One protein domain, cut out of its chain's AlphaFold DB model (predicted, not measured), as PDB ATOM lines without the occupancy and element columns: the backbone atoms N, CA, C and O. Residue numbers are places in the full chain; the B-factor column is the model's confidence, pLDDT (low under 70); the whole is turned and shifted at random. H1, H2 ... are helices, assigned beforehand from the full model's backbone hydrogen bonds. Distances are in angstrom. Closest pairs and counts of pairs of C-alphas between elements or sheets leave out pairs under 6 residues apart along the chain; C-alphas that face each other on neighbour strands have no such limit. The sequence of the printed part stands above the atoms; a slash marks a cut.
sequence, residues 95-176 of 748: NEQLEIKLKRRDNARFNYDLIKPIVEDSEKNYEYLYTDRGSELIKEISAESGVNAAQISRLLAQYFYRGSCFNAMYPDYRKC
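What this domain is: This is residues 95 to 176 of the 748 residues of an uncharacterized protein of Pseudoalteromonas sp. BSi20311 (UniProt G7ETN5). One long helix, H1, sticks out with residues 95 to 103; near its other end H4 crosses it, H2 makes a corner, H3 packs on H2 and H4, and short H5 packs on H1. The 82 printed residues, all helix by class, have five named helices, H1 to H5 in order. The whole is elongated, 46 by 26 by 23 A, and only just compact, close to loose (radius of gyration of the C-alphas 13.8 A).

Where its parts are: Find C-alpha 95 at (-9.607, 2.071, 4.392); H1 runs 34.1 A to residue 119, with a kink of 37 degrees near residue 113. Next come H2, residues 122 to 130, H3, 134 to 145, H4, 149 to 161, and H5, 166 to 169, ending at (8.708, 12.919, -4.636).

How they stand to each other: H1, the hub, touches H4 about perpendicular, at 81 degrees; their closest C-alphas, Ile 115 and Leu 156, are 6.5 A apart. Every O i to N i+4 pair is within hydrogen-bond range in H2, H3 and H4, 18 of 21 in H1; H5 is too short.

The domain as a whole: The printed part has no cut; the four links are tight. Residues 174 to 176 have pLDDT under 70.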
ATOM      1  N   ASN A  95     -10.545   3.169   4.654       80.12
ATOM      2  CA  ASN A  95      -9.607   2.071   4.392       80.12
ATOM      3  C   ASN A  95      -8.935   2.211   3.019       80.12
ATOM      4  O   ASN A  95      -7.712   2.156   2.918       80.12
ATOM      5  N   GLU A  96      -9.709   2.505   1.968       76.81
ATOM      6  CA  GLU A  96      -9.143   2.775   0.640       76.81
ATOM      7  C   GLU A  96      -8.234   4.009   0.646       76.81
ATOM      8  O   GLU A  96      -7.218   4.058  -0.051       76.81
ATOM      9  N   GLN A  97      -8.594   5.033   1.421       80.50
ATOM     10  CA  GLN A  97      -7.761   6.217   1.592       80.50
ATOM     11  C   GLN A  97      -6.421   5.863   2.246       80.50
ATOM     12  O   GLN A  97      -5.392   6.383   1.811       80.50
ATOM     13  N   LEU A  98      -6.411   4.980   3.249       84.88
ATOM     14  CA  LEU A  98      -5.195   4.513   3.914       84.88
ATOM     15  C   LEU A  98      -4.298   3.711   2.964       84.88
ATOM     16  O   LEU A  98      -3.111   4.018   2.853       84.88
ATOM     17  N   GLU A  99      -4.858   2.769   2.204       83.88
ATOM     18  CA  GLU A  99      -4.103   2.010   1.198       83.88
ATOM     19  C   GLU A  99      -3.465   2.921   0.145       83.88
ATOM     20  O   GLU A  99      -2.306   2.747  -0.235       83.88
ATOM     21  N   ILE A 100      -4.208   3.927  -0.327       83.44
ATOM     22  CA  ILE A 100      -3.696   4.907  -1.289       83.44
ATOM     23  C   ILE A 100      -2.561   5.725  -0.677       83.44
ATOM     24  O   ILE A 100      -1.601   6.038  -1.387       83.44
ATOM     25  N   LYS A 101      -2.658   6.087   0.609       84.38
ATOM     26  CA  LYS A 101      -1.580   6.796   1.304       84.38
ATOM     27  C   LYS A 101      -0.317   5.943   1.362       84.38
ATOM     28  O   LYS A 101       0.738   6.441   0.980       84.38
ATOM     29  N   LEU A 102      -0.439   4.680   1.773       85.88
ATOM     30  CA  LEU A 102       0.681   3.740   1.877       85.88
ATOM     31  C   LEU A 102       1.351   3.527   0.517       85.88
ATOM     32  O   LEU A 102       2.503   3.912   0.347       85.88
ATOM     33  N   LYS A 103       0.592   3.108  -0.507       86.44
ATOM     34  CA  LYS A 103       1.126   2.877  -1.864       86.44
ATOM     35  C   LYS A 103       1.851   4.093  -2.437       86.44
ATOM     36  O   LYS A 103       2.870   3.972  -3.109       86.44
ATOM     37  N   ARG A 104       1.316   5.297  -2.218       85.94
ATOM     38  CA  ARG A 104       1.943   6.530  -2.717       85.94
ATOM     39  C   ARG A 104       3.191   6.910  -1.928       85.94
ATOM     40  O   ARG A 104       4.105   7.470  -2.528       85.94
ATOM     41  N   ARG A 105       3.229   6.625  -0.626       85.75
ATOM     42  CA  ARG A 105       4.414   6.804   0.217       85.75
ATOM     43  C   ARG A 105       5.524   5.838  -0.183       85.75
ATOM     44  O   ARG A 105       6.652   6.288  -0.347       85.75
ATOM     45  N   ASP A 106       5.192   4.579  -0.440       87.62
ATOM     46  CA  ASP A 106       6.153   3.566  -0.884       87.62
ATOM     47  C   ASP A 106       6.733   3.918  -2.257       87.62
ATOM     48  O   ASP A 106       7.946   3.920  -2.438       87.62
ATOM     49  N   ASN A 107       5.890   4.357  -3.199       86.12
ATOM     50  CA  ASN A 107       6.356   4.846  -4.499       86.12
ATOM     51  C   ASN A 107       7.246   6.094  -4.383       86.12
ATOM     52  O   ASN A 107       8.208   6.240  -5.132       86.12
ATOM     53  N   ALA A 108       6.919   7.025  -3.480       86.88
ATOM     54  CA  ALA A 108       7.754   8.200  -3.236       86.88
ATOM     55  C   ALA A 108       9.109   7.804  -2.635       86.88
ATOM     56  O   ALA A 108      10.124   8.368  -3.033       86.88
ATOM     57  N   ARG A 109       9.124   6.805  -1.743       88.44
ATOM     58  CA  ARG A 109      10.339   6.231  -1.164       88.44
ATOM     59  C   ARG A 109      11.210   5.572  -2.223       88.44
ATOM     60  O   ARG A 109      12.354   5.969  -2.360       88.44
ATOM     61  N   PHE A 110      10.636   4.708  -3.055       88.00
ATOM     62  CA  PHE A 110      11.346   4.089  -4.174       88.00
ATOM     63  C   PHE A 110      11.961   5.132  -5.122       88.00
ATOM     64  O   PHE A 110      13.129   5.045  -5.484       88.00
ATOM     65  N   ASN A 111      11.201   6.171  -5.488       88.12
ATOM     66  CA  ASN A 111      11.718   7.256  -6.328       88.12
ATOM     67  C   ASN A 111      12.834   8.060  -5.647       88.12
ATOM     68  O   ASN A 111      13.726   8.545  -6.340       88.12
ATOM     69  N   TYR A 112      12.764   8.237  -4.325       88.38
ATOM     70  CA  TYR A 112      13.807   8.903  -3.552       88.38
ATOM     71  C   TYR A 112      15.073   8.045  -3.480       88.38
ATOM     72  O   TYR A 112      16.155   8.552  -3.749       88.38
ATOM     73  N   ASP A 113      14.931   6.747  -3.211       88.88
ATOM     74  CA  ASP A 113      16.041   5.795  -3.125       88.88
ATOM     75  C   ASP A 113      16.837   5.731  -4.443       88.88
ATOM     76  O   ASP A 113      18.060   5.646  -4.408       88.88
ATOM     77  N   LEU A 114      16.177   5.892  -5.601       87.38
ATOM     78  CA  LEU A 114      16.843   5.986  -6.912       87.38
ATOM     79  C   LEU A 114      17.747   7.218  -7.072       87.38
ATOM     80  O   LEU A 114      18.733   7.162  -7.799       87.38
ATOM     81  N   ILE A 115      17.400   8.352  -6.459       88.00
ATOM     82  CA  ILE A 115      18.175   9.602  -6.577       88.00
ATOM     83  C   ILE A 115      19.084   9.854  -5.370       88.00
ATOM     84  O   ILE A 115      19.954  10.726  -5.423       88.00
ATOM     85  N   LYS A 116      18.894   9.084  -4.296       87.94
ATOM     86  CA  LYS A 116      19.640   9.140  -3.041       87.94
ATOM     87  C   LYS A 116      21.164   9.153  -3.240       87.94
ATOM     88  O   LYS A 116      21.789  10.020  -2.627       87.94
ATOM     89  N   PRO A 117      21.764   8.332  -4.135       86.69
ATOM     90  CA  PRO A 117      23.217   8.313  -4.327       86.69
ATOM     91  C   PRO A 117      23.813   9.638  -4.823       86.69
ATOM     92  O   PRO A 117      24.976   9.903  -4.558       86.69
ATOM     93  N   ILE A 118      23.040  10.472  -5.529       84.31
ATOM     94  CA  ILE A 118      23.488  11.801  -5.996       84.31
ATOM     95  C   ILE A 118      23.144  12.890  -4.980       84.31
ATOM     96  O   ILE A 118      23.838  13.894  -4.870       84.31
ATOM     97  N   VAL A 119      22.018  12.745  -4.288       85.38
ATOM     98  CA  VAL A 119      21.440  13.819  -3.480       85.38
ATOM     99  C   VAL A 119      22.054  13.904  -2.082       85.38
ATOM    100  O   VAL A 119      22.226  15.020  -1.585       85.38
ATOM    101  N   GLU A 120      22.331  12.764  -1.444       83.56
ATOM    102  CA  GLU A 120      22.871  12.704  -0.076       83.56
ATOM    103  C   GLU A 120      24.403  12.786  -0.034       83.56
ATOM    104  O   GLU A 120      24.955  13.288   0.943       83.56
ATOM    105  N   ASP A 121      25.079  12.353  -1.099       85.06
ATOM    106  CA  ASP A 121      26.529  12.467  -1.241       85.06
ATOM    107  C   ASP A 121      26.908  13.905  -1.630       85.06
ATOM    108  O   ASP A 121      26.538  14.403  -2.697       85.06
ATOM    109  N   SER A 122      27.630  14.596  -0.743       78.88
ATOM    110  CA  SER A 122      27.986  16.006  -0.925       78.88
ATOM    111  C   SER A 122      28.894  16.242  -2.135       78.88
ATOM    112  O   SER A 122      28.828  17.326  -2.723       78.88
ATOM    113  N   GLU A 123      29.720  15.267  -2.517       79.75
ATOM    114  CA  GLU A 123      30.620  15.377  -3.667       79.75
ATOM    115  C   GLU A 123      29.837  15.183  -4.965       79.75
ATOM    116  O   GLU A 123      29.845  16.058  -5.832       79.75
ATOM    117  N   LYS A 124      29.035  14.115  -5.054       81.62
ATOM    118  CA  LYS A 124      28.195  13.836  -6.234       81.62
ATOM    119  C   LYS A 124      27.103  14.880  -6.452       81.62
ATOM    120  O   LYS A 124      26.760  15.179  -7.595       81.62
ATOM    121  N   ASN A 125      26.569  15.477  -5.386       84.25
ATOM    122  CA  ASN A 125      25.614  16.581  -5.485       84.25
ATOM    123  C   ASN A 125      26.272  17.819  -6.120       84.25
ATOM    124  O   ASN A 125      25.708  18.437  -7.027       84.25
ATOM    125  N   TYR A 126      27.499  18.141  -5.692       82.38
ATOM    126  CA  TYR A 126      28.284  19.229  -6.267       82.38
ATOM    127  C   TYR A 126      28.650  18.951  -7.733       82.38
ATOM    128  O   TYR A 126      28.430  19.813  -8.589       82.38
ATOM    129  N   GLU A 127      29.119  17.742  -8.049       82.56
ATOM    130  CA  GLU A 127      29.415  17.326  -9.423       82.56
ATOM    131  C   GLU A 127      28.170  17.407 -10.314       82.56
ATOM    132  O   GLU A 127      28.212  18.007 -11.392       82.56
ATOM    133  N   TYR A 128      27.030  16.894  -9.849       84.44
ATOM    134  CA  TYR A 128      25.783  16.932 -10.606       84.44
ATOM    135  C   TYR A 128      25.334  18.359 -10.919       84.44
ATOM    136  O   TYR A 128      24.886  18.608 -12.038       84.44
ATOM    137  N   LEU A 129      25.428  19.293  -9.966       82.19
ATOM    138  CA  LEU A 129      24.935  20.662 -10.129       82.19
ATOM    139  C   LEU A 129      25.894  21.557 -10.919       82.19
ATOM    140  O   LEU A 129      25.431  22.280 -11.801       82.19
ATOM    141  N   TYR A 130      27.196  21.500 -10.638       80.75
ATOM    142  CA  TYR A 130      28.167  22.497 -11.112       80.75
ATOM    143  C   TYR A 130      29.138  21.995 -12.185       80.75
ATOM    144  O   TYR A 130      29.891  22.808 -12.720       80.75
ATOM    145  N   THR A 131      29.124  20.700 -12.518       77.88
ATOM    146  CA  THR A 131      29.989  20.117 -13.559       77.88
ATOM    147  C   THR A 131      29.176  19.437 -14.668       77.88
ATOM    148  O   THR A 131      27.965  19.210 -14.533       77.88
ATOM    149  N   ASP A 132      29.847  19.088 -15.769       74.50
ATOM    150  CA  ASP A 132      29.252  18.372 -16.909       74.50
ATOM    151  C   ASP A 132      29.118  16.852 -16.677       74.50
ATOM    152  O   ASP A 132      28.389  16.171 -17.407       74.50
ATOM    153  N   ARG A 133      29.699  16.329 -15.583       76.38
ATOM    154  CA  ARG A 133      29.599  14.912 -15.173       76.38
ATOM    155  C   ARG A 133      28.200  14.478 -14.744       76.38
ATOM    156  O   ARG A 133      27.921  13.292 -14.608       76.38
ATOM    157  N   GLY A 134      27.259  15.413 -14.599       75.94
ATOM    158  CA  GLY A 134      25.883  15.086 -14.216       75.94
ATOM    159  C   GLY A 134      25.180  14.100 -15.163       75.94
ATOM    160  O   GLY A 134      24.292  13.373 -14.726       75.94
ATOM    161  N   SER A 135      25.563  14.049 -16.445       77.69
ATOM    162  CA  SER A 135      25.003  13.081 -17.402       77.69
ATOM    163  C   SER A 135      25.586  11.668 -17.262       77.69
ATOM    164  O   SER A 135      24.886  10.698 -17.551       77.69
ATOM    165  N   GLU A 136      26.825  11.555 -16.785       81.69
ATOM    166  CA  GLU A 136      27.530  10.294 -16.531       81.69
ATOM    167  C   GLU A 136      26.983   9.640 -15.259       81.69
ATOM    168  O   GLU A 136      26.517   8.505 -15.319       81.69
ATOM    169  N   LEU A 137      26.839  10.416 -14.176       82.12
ATOM    170  CA  LEU A 137      26.227   9.966 -12.916       82.12
ATOM    171  C   LEU A 137      24.801   9.417 -13.110       82.12
ATOM    172  O   LEU A 137      24.400   8.439 -12.482       82.12
ATOM    173  N   ILE A 138      24.007  10.019 -14.008       83.75
ATOM    174  CA  ILE A 138      22.665   9.502 -14.329       83.75
ATOM    175  C   ILE A 138      22.749   8.154 -15.065       83.75
ATOM    176  O   ILE A 138      21.887   7.297 -14.858       83.75
ATOM    177  N   LYS A 139      23.737   7.965 -15.948       84.50
ATOM    178  CA  LYS A 139      23.914   6.715 -16.703       84.50
ATOM    179  C   LYS A 139      24.404   5.581 -15.808       84.50
ATOM    180  O   LYS A 139      23.914   4.470 -15.973       84.50
ATOM    181  N   GLU A 140      25.283   5.865 -14.852       85.25
ATOM    182  CA  GLU A 140      25.739   4.898 -13.843       85.25
ATOM    183  C   GLU A 140      24.554   4.360 -13.032       85.25
ATOM    184  O   GLU A 140      24.292   3.160 -13.039       85.25
ATOM    185  N   ILE A 141      23.727   5.251 -12.474       84.62
ATOM    186  CA  ILE A 141      22.514   4.846 -11.742       84.62
ATOM    187  C   ILE A 141      21.520   4.125 -12.658       84.62
ATOM    188  O   ILE A 141      20.827   3.204 -12.228       84.62
ATOM    189  N   SER A 142      21.423   4.522 -13.931       88.94
ATOM    190  CA  SER A 142      20.568   3.841 -14.910       88.94
ATOM    191  C   SER A 142      21.017   2.396 -15.153       88.94
ATOM    192  O   SER A 142      20.161   1.516 -15.243       88.94
ATOM    193  N   ALA A 143      22.329   2.146 -15.206       86.25
ATOM    194  CA  ALA A 143      22.905   0.815 -15.370       86.25
ATOM    195  C   ALA A 143      22.740  -0.047 -14.106       86.25
ATOM    196  O   ALA A 143      22.368  -1.211 -14.218       86.25
ATOM    197  N   GLU A 144      22.936   0.529 -12.918       85.69
ATOM    198  CA  GLU A 144      22.798  -0.179 -11.635       85.69
ATOM    199  C   GLU A 144      21.340  -0.512 -11.284       85.69
ATOM    200  O   GLU A 144      21.043  -1.599 -10.792       85.69
ATOM    201  N   SER A 145      20.407   0.412 -11.536       81.81
ATOM    202  CA  SER A 145      18.992   0.256 -11.157       81.81
ATOM    203  C   SER A 145      18.105  -0.351 -12.250       81.81
ATOM    204  O   SER A 145      16.952  -0.691 -11.984       81.81
ATOM    205  N   GLY A 146      18.590  -0.425 -13.495       83.69
ATOM    206  CA  GLY A 146      17.802  -0.830 -14.666       83.69
ATOM    207  C   GLY A 146      16.703   0.166 -15.075       83.69
ATOM    208  O   GLY A 146      15.882  -0.133 -15.944       83.69
ATOM    209  N   VAL A 147      16.646   1.356 -14.461       86.00
ATOM    210  CA  VAL A 147      15.648   2.400 -14.749       86.00
ATOM    211  C   VAL A 147      16.166   3.348 -15.831       86.00
ATOM    212  O   VAL A 147      17.325   3.746 -15.820       86.00
ATOM    213  N   ASN A 148      15.302   3.773 -16.761       85.88
ATOM    214  CA  ASN A 148      15.668   4.681 -17.855       85.88
ATOM    215  C   ASN A 148      16.263   6.015 -17.340       85.88
ATOM    216  O   ASN A 148      15.618   6.728 -16.566       85.88
ATOM    217  N   ALA A 149      17.439   6.404 -17.844       83.19
ATOM    218  CA  ALA A 149      18.119   7.671 -17.551       83.19
ATOM    219  C   ALA A 149      17.207   8.916 -17.632       83.19
ATOM    220  O   ALA A 149      17.304   9.826 -16.804       83.19
ATOM    221  N   ALA A 150      16.258   8.954 -18.575       81.94
ATOM    222  CA  ALA A 150      15.297  10.054 -18.697       81.94
ATOM    223  C   ALA A 150      14.351  10.156 -17.484       81.94
ATOM    224  O   ALA A 150      13.940  11.252 -17.095       81.94
ATOM    225  N   GLN A 151      14.002   9.025 -16.864       83.56
ATOM    226  CA  GLN A 151      13.201   8.991 -15.642       83.56
ATOM    227  C   GLN A 151      14.001   9.490 -14.437       83.56
ATOM    228  O   GLN A 151      13.463  10.290 -13.674       83.56
ATOM    229  N   ILE A 152      15.265   9.086 -14.296       84.56
ATOM    230  CA  ILE A 152      16.152   9.530 -13.206       84.56
ATOM    231  C   ILE A 152      16.402  11.040 -13.304       84.56
ATOM    232  O   ILE A 152      16.179  11.771 -12.340       84.56
ATOM    233  N   SER A 153      16.739  11.538 -14.498       84.19
ATOM    234  CA  SER A 153      16.898  12.975 -14.767       84.19
ATOM    235  C   SER A 153      15.642  13.774 -14.397       84.19
ATOM    236  O   SER A 153      15.708  14.810 -13.732       84.19
ATOM    237  N   ARG A 154      14.461  13.243 -14.739       83.25
ATOM    238  CA  ARG A 154      13.173  13.834 -14.363       83.25
ATOM    239  C   ARG A 154      12.954  13.870 -12.847       83.25
ATOM    240  O   ARG A 154      12.399  14.856 -12.361       83.25
ATOM    241  N   LEU A 155      13.335  12.819 -12.120       86.31
ATOM    242  CA  LEU A 155      13.212  12.750 -10.660       86.31
ATOM    243  C   LEU A 155      14.163  13.736  -9.968       86.31
ATOM    244  O   LEU A 155      13.723  14.452  -9.072       86.31
ATOM    245  N   LEU A 156      15.408  13.859 -10.439       86.06
ATOM    246  CA  LEU A 156      16.377  14.844  -9.941       86.06
ATOM    247  C   LEU A 156      15.895  16.279 -10.178       86.06
ATOM    248  O   LEU A 156      15.840  17.080  -9.245       86.06
ATOM    249  N   ALA A 157      15.442  16.597 -11.394       83.81
ATOM    250  CA  ALA A 157      14.868  17.909 -11.690       83.81
ATOM    251  C   ALA A 157      13.623  18.193 -10.827       83.81
ATOM    252  O   ALA A 157      13.441  19.306 -10.335       83.81
ATOM    253  N   GLN A 158      12.777  17.183 -10.593       83.56
ATOM    254  CA  GLN A 158      11.619  17.292  -9.705       83.56
ATOM    255  C   GLN A 158      12.032  17.551  -8.248       83.56
ATOM    256  O   GLN A 158      11.404  18.383  -7.596       83.56
ATOM    257  N   TYR A 159      13.070  16.872  -7.753       85.50
ATOM    258  CA  TYR A 159      13.602  17.032  -6.402       85.50
ATOM    259  C   TYR A 159      14.094  18.459  -6.154       85.50
ATOM    260  O   TYR A 159      13.615  19.134  -5.243       85.50
ATOM    261  N   PHE A 160      14.995  18.945  -7.009       84.31
ATOM    262  CA  PHE A 160      15.600  20.268  -6.872       84.31
ATOM    263  C   PHE A 160      14.595  21.395  -7.121       84.31
ATOM    264  O   PHE A 160      14.563  22.372  -6.377       84.31
ATOM    265  N   TYR A 161      13.699  21.248  -8.102       80.94
ATOM    266  CA  TYR A 161      12.664  22.251  -8.355       80.94
ATOM    267  C   TYR A 161      11.694  22.402  -7.175       80.94
ATOM    268  O   TYR A 161      11.177  23.493  -6.936       80.94
ATOM    269  N   ARG A 162      11.429  21.324  -6.429       78.31
ATOM    270  CA  ARG A 162      10.442  21.273  -5.338       78.31
ATOM    271  C   ARG A 162      11.063  21.315  -3.944       78.31
ATOM    272  O   ARG A 162      10.384  20.985  -2.985       78.31
ATOM    273  N   GLY A 163      12.311  21.745  -3.810       75.38
ATOM    274  CA  GLY A 163      12.857  22.115  -2.502       75.38
ATOM    275  C   GLY A 163      13.616  21.048  -1.776       75.38
ATOM    276  O   GLY A 163      13.731  21.124  -0.558       75.38
ATOM    277  N   SER A 164      14.146  20.087  -2.529       80.75
ATOM    278  CA  SER A 164      15.138  19.142  -2.037       80.75
ATOM    279  C   SER A 164      14.716  18.472  -0.726       80.75
ATOM    280  O   SER A 164      15.508  18.327   0.199       80.75
ATOM    281  N   CYS A 165      13.440  18.093  -0.644       82.31
ATOM    282  CA  CYS A 165      12.845  17.401   0.490       82.31
ATOM    283  C   CYS A 165      12.176  16.106   0.022       82.31
ATOM    284  O   CYS A 165      11.815  15.966  -1.148       82.31
ATOM    285  N   PHE A 166      11.950  15.162   0.935       82.62
ATOM    286  CA  PHE A 166      11.288  13.897   0.601       82.62
ATOM    287  C   PHE A 166       9.905  14.108  -0.045       82.62
ATOM    288  O   PHE A 166       9.558  13.463  -1.035       82.62
ATOM    289  N   ASN A 167       9.137  15.086   0.450       82.00
ATOM    290  CA  ASN A 167       7.798  15.397  -0.056       82.00
ATOM    291  C   ASN A 167       7.792  15.842  -1.532       82.00
ATOM    292  O   ASN A 167       6.762  15.719  -2.200       82.00
ATOM    293  N   ALA A 168       8.930  16.286  -2.083       82.69
ATOM    294  CA  ALA A 168       9.086  16.590  -3.506       82.69
ATOM    295  C   ALA A 168       8.770  15.391  -4.415       82.69
ATOM    296  O   ALA A 168       8.338  15.584  -5.560       82.69
ATOM    297  N   MET A 169       8.950  14.166  -3.908       86.00
ATOM    298  CA  MET A 169       8.708  12.919  -4.636       86.00
ATOM    299  C   MET A 169       7.225  12.565  -4.774       86.00
ATOM    300  O   MET A 169       6.876  11.699  -5.580       86.00
ATOM    301  N   TYR A 170       6.322  13.254  -4.066       84.88
ATOM    302  CA  TYR A 170       4.892  13.009  -4.223       84.88
ATOM    303  C   TYR A 170       4.347  13.515  -5.575       84.88
ATOM    304  O   TYR A 170       4.708  14.595  -6.053       84.88
ATOM    305  N   PRO A 171       3.435  12.766  -6.220       76.12
ATOM    306  CA  PRO A 171       2.825  13.169  -7.485       76.12
ATOM    307  C   PRO A 171       1.791  14.300  -7.317       76.12
ATOM    308  O   PRO A 171       0.946  14.263  -6.424       76.12
ATOM    309  N   ASP A 172       1.759  15.249  -8.265       73.25
ATOM    310  CA  ASP A 172       0.817  16.391  -8.288       73.25
ATOM    311  C   ASP A 172      -0.600  15.998  -8.753       73.25
ATOM    312  O   ASP A 172      -1.210  16.657  -9.600       73.25
ATOM    313  N   TYR A 173      -1.167  14.919  -8.212       72.12
ATOM    314  CA  TYR A 173      -2.502  14.463  -8.610       72.12
ATOM    315  C   TYR A 173      -3.608  15.479  -8.304       72.12
ATOM    316  O   TYR A 173      -4.609  15.479  -9.015       72.12
ATOM    317  N   ARG A 174      -3.408  16.398  -7.342       67.31
ATOM    318  CA  ARG A 174      -4.330  17.529  -7.079       67.31
ATOM    319  C   ARG A 174      -4.589  18.376  -8.323       67.31
ATOM    320  O   ARG A 174      -5.661  18.939  -8.472       67.31
ATOM    321  N   LYS A 175      -3.594  18.467  -9.211       62.06
ATOM    322  CA  LYS A 175      -3.627  19.290 -10.426       62.06
ATOM    323  C   LYS A 175      -4.000  18.474 -11.671       62.06
ATOM    324  O   LYS A 175      -3.950  18.998 -12.785       62.06
ATOM    325  N   CYS A 176      -4.304  17.180 -11.527       61.78
ATOM    326  CA  CYS A 176      -4.654  16.271 -12.622       61.78
ATOM    327  C   CYS A 176      -6.177  16.128 -12.761       61.78
ATOM    328  O   CYS A 176      -6.868  15.858 -11.789       61.78
TER     329      CYS A 176